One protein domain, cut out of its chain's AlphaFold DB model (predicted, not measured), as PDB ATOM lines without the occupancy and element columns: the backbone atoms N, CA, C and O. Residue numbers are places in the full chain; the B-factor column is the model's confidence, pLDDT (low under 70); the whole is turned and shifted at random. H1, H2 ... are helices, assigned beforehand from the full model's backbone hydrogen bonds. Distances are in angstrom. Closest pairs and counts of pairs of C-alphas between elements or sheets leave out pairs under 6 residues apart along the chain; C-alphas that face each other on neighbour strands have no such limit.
ATOM      1  N   ASP A  34      -1.605  27.867  -4.727       93.56
ATOM      2  CA  ASP A  34      -0.290  28.193  -5.281       93.56
ATOM      3  C   ASP A  34       0.304  29.449  -4.639       93.56
ATOM      4  O   ASP A  34       1.463  29.424  -4.234       93.56
ATOM      5  N   THR A  35      -0.501  30.482  -4.375       92.88
ATOM      6  CA  THR A  35      -0.068  31.675  -3.623       92.88
ATOM      7  C   THR A  35       0.439  31.303  -2.227       92.88
ATOM      8  O   THR A  35       1.459  31.808  -1.750       92.88
ATOM      9  N   LEU A  36      -0.255  30.371  -1.568       92.62
ATOM     10  CA  LEU A  36       0.100  29.866  -0.243       92.62
ATOM     11  C   LEU A  36       1.405  29.055  -0.281       92.62
ATOM     12  O   LEU A  36       2.263  29.215   0.593       92.62
ATOM     13  N   LYS A  37       1.592  28.215  -1.306       94.44
ATOM     14  CA  LYS A  37       2.845  27.478  -1.532       94.44
ATOM     15  C   LYS A  37       3.999  28.431  -1.803       94.44
ATOM     16  O   LYS A  37       5.038  28.290  -1.160       94.44
ATOM     17  N   ASP A  38       3.818  29.394  -2.698       95.00
ATOM     18  CA  ASP A  38       4.853  30.343  -3.103       95.00
ATOM     19  C   ASP A  38       5.314  31.197  -1.929       95.00
ATOM     20  O   ASP A  38       6.520  31.340  -1.715       95.00
ATOM     21  N   PHE A  39       4.378  31.655  -1.093       94.62
ATOM     22  CA  PHE A  39       4.700  32.307   0.172       94.62
ATOM     23  C   PHE A  39       5.604  31.419   1.038       94.62
ATOM     24  O   PHE A  39       6.691  31.835   1.439       94.62
ATOM     25  N   VAL A  40       5.218  30.168   1.297       93.94
ATOM     26  CA  VAL A  40       6.023  29.265   2.138       93.94
ATOM     27  C   VAL A  40       7.386  28.956   1.501       93.94
ATOM     28  O   VAL A  40       8.400  28.911   2.205       93.94
ATOM     29  N   ILE A  41       7.450  28.763   0.181       94.44
ATOM     30  CA  ILE A  41       8.702  28.541  -0.556       94.44
ATOM     31  C   ILE A  41       9.624  29.748  -0.401       94.44
ATOM     32  O   ILE A  41      10.793  29.577  -0.062       94.44
ATOM     33  N   PHE A  42       9.110  30.958  -0.616       95.44
ATOM     34  CA  PHE A  42       9.874  32.188  -0.462       95.44
ATOM     35  C   PHE A  42      10.428  32.306   0.962       95.44
ATOM     36  O   PHE A  42      11.641  32.403   1.155       95.44
ATOM     37  N   GLN A  43       9.566  32.171   1.972       94.31
ATOM     38  CA  GLN A  43       9.982  32.330   3.363       94.31
ATOM     39  C   GLN A  43      11.021  31.282   3.795       94.31
ATOM     40  O   GLN A  43      11.944  31.584   4.553       94.31
ATOM     41  N   THR A  44      10.905  30.046   3.299       90.81
ATOM     42  CA  THR A  44      11.870  28.976   3.603       90.81
ATOM     43  C   THR A  44      13.197  29.152   2.869       90.81
ATOM     44  O   THR A  44      14.240  28.927   3.478       90.81
ATOM     45  N   LYS A  45      13.193  29.617   1.611       92.75
ATOM     46  CA  LYS A  45      14.424  29.947   0.866       92.75
ATOM     47  C   LYS A  45      15.244  31.041   1.550       92.75
ATOM     48  O   LYS A  45      16.468  30.978   1.536       92.75
ATOM     49  N   HIS A  46      14.576  32.002   2.182       94.81
ATOM     50  CA  HIS A  46      15.219  33.076   2.941       94.81
ATOM     51  C   HIS A  46      15.525  32.714   4.405       94.81
ATOM     52  O   HIS A  46      15.946  33.573   5.173       94.81
ATOM     53  N   ASN A  47      15.357  31.448   4.805       91.44
ATOM     54  CA  ASN A  47      15.588  30.968   6.171       91.44
ATOM     55  C   ASN A  47      14.758  31.688   7.257       91.44
ATOM     56  O   ASN A  47      15.121  31.651   8.431       91.44
ATOM     57  N   TYR A  48      13.602  32.268   6.914       92.31
ATOM     58  CA  TYR A  48      12.700  32.905   7.890       92.31
ATOM     59  C   TYR A  48      11.923  31.901   8.757       92.31
ATOM     60  O   TYR A  48      11.151  32.283   9.632       92.31
ATOM     61  N   CYS A  49      12.107  30.602   8.524       90.94
ATOM     62  CA  CYS A  49      11.475  29.532   9.282       90.94
ATOM     63  C   CYS A  49      12.455  28.374   9.471       90.94
ATOM     64  O   CYS A  49      13.002  27.833   8.508       90.94
ATOM     65  N   ASN A  50      12.609  27.930  10.720       90.81
ATOM     66  CA  ASN A  50      13.319  26.698  11.036       90.81
ATOM     67  C   ASN A  50      12.322  25.542  11.192       90.81
ATOM     68  O   ASN A  50      11.868  25.216  12.293       90.81
ATOM     69  N   CYS A  51      12.007  24.891  10.071       90.88
ATOM     70  CA  CYS A  51      11.094  23.748  10.046       90.88
ATOM     71  C   CYS A  51      11.551  22.589  10.945       90.88
ATOM     72  O   CYS A  51      10.707  21.884  11.488       90.88
ATOM     73  N   LYS A  52      12.866  22.366  11.092       89.19
ATOM     74  CA  LYS A  52      13.399  21.255  11.898       89.19
ATOM     75  C   LYS A  52      13.095  21.424  13.386       89.19
ATOM     76  O   LYS A  52      12.906  20.419  14.063       89.19
ATOM     77  N   ASN A  53      13.036  22.668  13.860       91.62
ATOM     78  CA  ASN A  53      12.757  22.983  15.258       91.62
ATOM     79  C   ASN A  53      11.257  23.131  15.530       91.62
ATOM     80  O   ASN A  53      10.784  22.694  16.573       91.62
ATOM     81  N   LEU A  54      10.512  23.749  14.605       90.62
ATOM     82  CA  LEU A  54       9.105  24.100  14.828       90.62
ATOM     83  C   LEU A  54       8.116  23.019  14.382       90.62
ATOM     84  O   LEU A  54       7.054  22.890  14.982       90.62
ATOM     85  N   ASN A  55       8.424  22.247  13.334       90.31
ATOM     86  CA  ASN A  55       7.539  21.173  12.886       90.31
ATOM     87  C   ASN A  55       7.876  19.871  13.638       90.31
ATOM     88  O   ASN A  55       9.003  19.389  13.499       90.31
ATOM     89  N   PRO A  56       6.923  19.229  14.345       90.44
ATOM     90  CA  PRO A  56       7.151  17.954  15.036       90.44
ATOM     91  C   PRO A  56       7.699  16.839  14.132       90.44
ATOM     92  O   PRO A  56       8.456  15.982  14.583       90.44
ATOM     93  N   SER A  57       7.366  16.866  12.837       90.81
ATOM     94  CA  SER A  57       7.890  15.915  11.840       90.81
ATOM     95  C   SER A  57       9.349  16.170  11.435       90.81
ATOM     96  O   SER A  57       9.916  15.396  10.662       90.81
ATOM     97  N   LYS A  58       9.951  17.270  11.907       91.50
ATOM     98  CA  LYS A  58      11.278  17.782  11.524       91.50
ATOM     99  C   LYS A  58      11.435  18.037  10.019       91.50
ATOM    100  O   LYS A  58      12.551  18.080   9.500       91.50
ATOM    101  N   GLN A  59      10.324  18.195   9.303       91.69
ATOM    102  CA  GLN A  59      10.268  18.422   7.859       91.69
ATOM    103  C   GLN A  59       9.492  19.710   7.566       91.69
ATOM    104  O   GLN A  59       8.600  20.094   8.320       91.69
ATOM    105  N   CYS A  60       9.813  20.411   6.477       92.50
ATOM    106  CA  CYS A  60       9.016  21.575   6.083       92.50
ATOM    107  C   CYS A  60       7.626  21.158   5.599       92.50
ATOM    108  O   CYS A  60       7.453  20.125   4.947       92.50
ATOM    109  N   CYS A  61       6.643  22.016   5.879       94.88
ATOM    110  CA  CYS A  61       5.241  21.797   5.530       94.88
ATOM    111  C   CYS A  61       5.007  21.648   4.012       94.88
ATOM    112  O   CYS A  61       4.069  20.966   3.616       94.88
ATOM    113  N   LEU A  62       5.932  22.133   3.169       93.88
ATOM    114  CA  LEU A  62       5.956  21.909   1.713       93.88
ATOM    115  C   LEU A  62       5.840  20.430   1.314       93.88
ATOM    116  O   LEU A  62       5.218  20.096   0.307       93.88
ATOM    117  N   LYS A  63       6.413  19.512   2.105       93.38
ATOM    118  CA  LYS A  63       6.276  18.076   1.829       93.38
ATOM    119  C   LYS A  63       4.840  17.596   2.045       93.38
ATOM    120  O   LYS A  63       4.361  16.756   1.289       93.38
ATOM    121  N   ALA A  64       4.171  18.123   3.068       93.50
ATOM    122  CA  ALA A  64       2.784  17.799   3.358       93.50
ATOM    123  C   ALA A  64       1.838  18.424   2.320       93.50
ATOM    124  O   ALA A  64       0.946  17.727   1.850       93.50
ATOM    125  N   PHE A  65       2.109  19.652   1.861       93.94
ATOM    126  CA  PHE A  65       1.423  20.269   0.716       93.94
ATOM    127  C   PHE A  65       1.481  19.366  -0.520       93.94
ATOM    128  O   PHE A  65       0.447  18.934  -1.015       93.94
ATOM    129  N   LYS A  66       2.681  18.923  -0.919       93.19
ATOM    130  CA  LYS A  66       2.856  17.991  -2.048       93.19
ATOM    131  C   LYS A  66       2.103  16.663  -1.872       93.19
ATOM    132  O   LYS A  66       1.725  16.039  -2.861       93.19
ATOM    133  N   ALA A  67       1.945  16.179  -0.640       93.50
ATOM    134  CA  ALA A  67       1.180  14.964  -0.366       93.50
ATOM    135  C   ALA A  67      -0.332  15.198  -0.507       93.50
ATOM    136  O   ALA A  67      -1.027  14.336  -1.044       93.50
ATOM    137  N   LEU A  68      -0.824  16.356  -0.064       93.75
ATOM    138  CA  LEU A  68      -2.227  16.740  -0.187       93.75
ATOM    139  C   LEU A  68      -2.610  17.031  -1.634       93.75
ATOM    140  O   LEU A  68      -3.600  16.470  -2.074       93.75
ATOM    141  N   ASP A  69      -1.791  17.753  -2.400       92.12
ATOM    142  CA  ASP A  69      -2.030  18.012  -3.832       92.12
ATOM    143  C   ASP A  69      -2.187  16.713  -4.643       92.12
ATOM    144  O   ASP A  69      -2.949  16.623  -5.598       92.12
ATOM    145  N   LYS A  70      -1.446  15.663  -4.264       92.00
ATOM    146  CA  LYS A  70      -1.567  14.340  -4.895       92.00
ATOM    147  C   LYS A  70      -2.830  13.600  -4.475       92.00
ATOM    148  O   LYS A  70      -3.354  12.814  -5.260       92.00
ATOM    149  N   LYS A  71      -3.241  13.773  -3.218       93.81
ATOM    150  CA  LYS A  71      -4.389  13.085  -2.622       93.81
ATOM    151  C   LYS A  71      -5.709  13.729  -3.047       93.81
ATOM    152  O   LYS A  71      -6.675  13.016  -3.285       93.81
ATOM    153  N   TYR A  72      -5.724  15.051  -3.131       87.19
ATOM    154  CA  TYR A  72      -6.861  15.875  -3.490       87.19
ATOM    155  C   TYR A  72      -6.520  16.576  -4.804       87.19
ATOM    156  O   TYR A  72      -5.862  17.611  -4.818       87.19
ATOM    157  N   LYS A  73      -6.910  15.950  -5.916       65.44
ATOM    158  CA  LYS A  73      -6.937  16.602  -7.225       65.44
ATOM    159  C   LYS A  73      -8.298  17.270  -7.360       65.44
ATOM    160  O   LYS A  73      -9.280  16.563  -7.580       65.44
ATOM    161  N   PHE A  74      -8.332  18.578  -7.149       61.53
ATOM    162  CA  PHE A  74      -9.461  19.409  -7.548       61.53
ATOM    163  C   PHE A  74      -9.293  19.812  -9.014       61.53
ATOM    164  O   PHE A  74      -8.122  19.906  -9.458       61.53
TER     165      PHE A  74
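AT A GLANCE: This is residues 34 to 74 of the 74 residues of an uncharacterized protein of uncultured Gammaproteobacteria bacterium (UniProt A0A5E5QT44). A flat, open U: H1 and H3 make its two arms, running opposite ways and only partly side by side, and the chain turns between them through short H2 at the closed end. Residues 67 to 74 stick out, 67 to 71 of them in H3. The printed part has 41 residues, with named helices H1, H2 and H3 in that order and no named strand: all helix. It is only just loose, close to compact, with a radius of gyration of the C-alphas of 11.0 A and spans of 31 by 22 by 9 A.

IN THESE COORDINATES: H1, residues 34 to 45, begins at C-alpha 34 (-0.290, 28.193, -5.281) and is 16.0 A long. H2 is residues 51 to 54, 5.2 A. H3, residues 62 to 71, is 14.3 A long and ends at C-alpha 71 (-4.389, 13.085, -2.622).

HOW THE PARTS SIT: H1 touches H3 with residues 37 to 41 alone; the closest C-alphas, of Lys 37 and Leu 62, are 7.2 A apart. Their tilt is shallow, 27 degrees, opposite ways. H2 is apart from H3, and only just apart from H1, at 8.3 A. In H1 and H3 every O i to N i+4 pair is within hydrogen-bond range; H2 is too short for one.

THE WHOLE: The C-alphas farthest apart, of Asn 53 and Phe 74, are 32.0 A apart. The printed part has no cut and no long link. Residues 73 to 74 are under pLDDT 70.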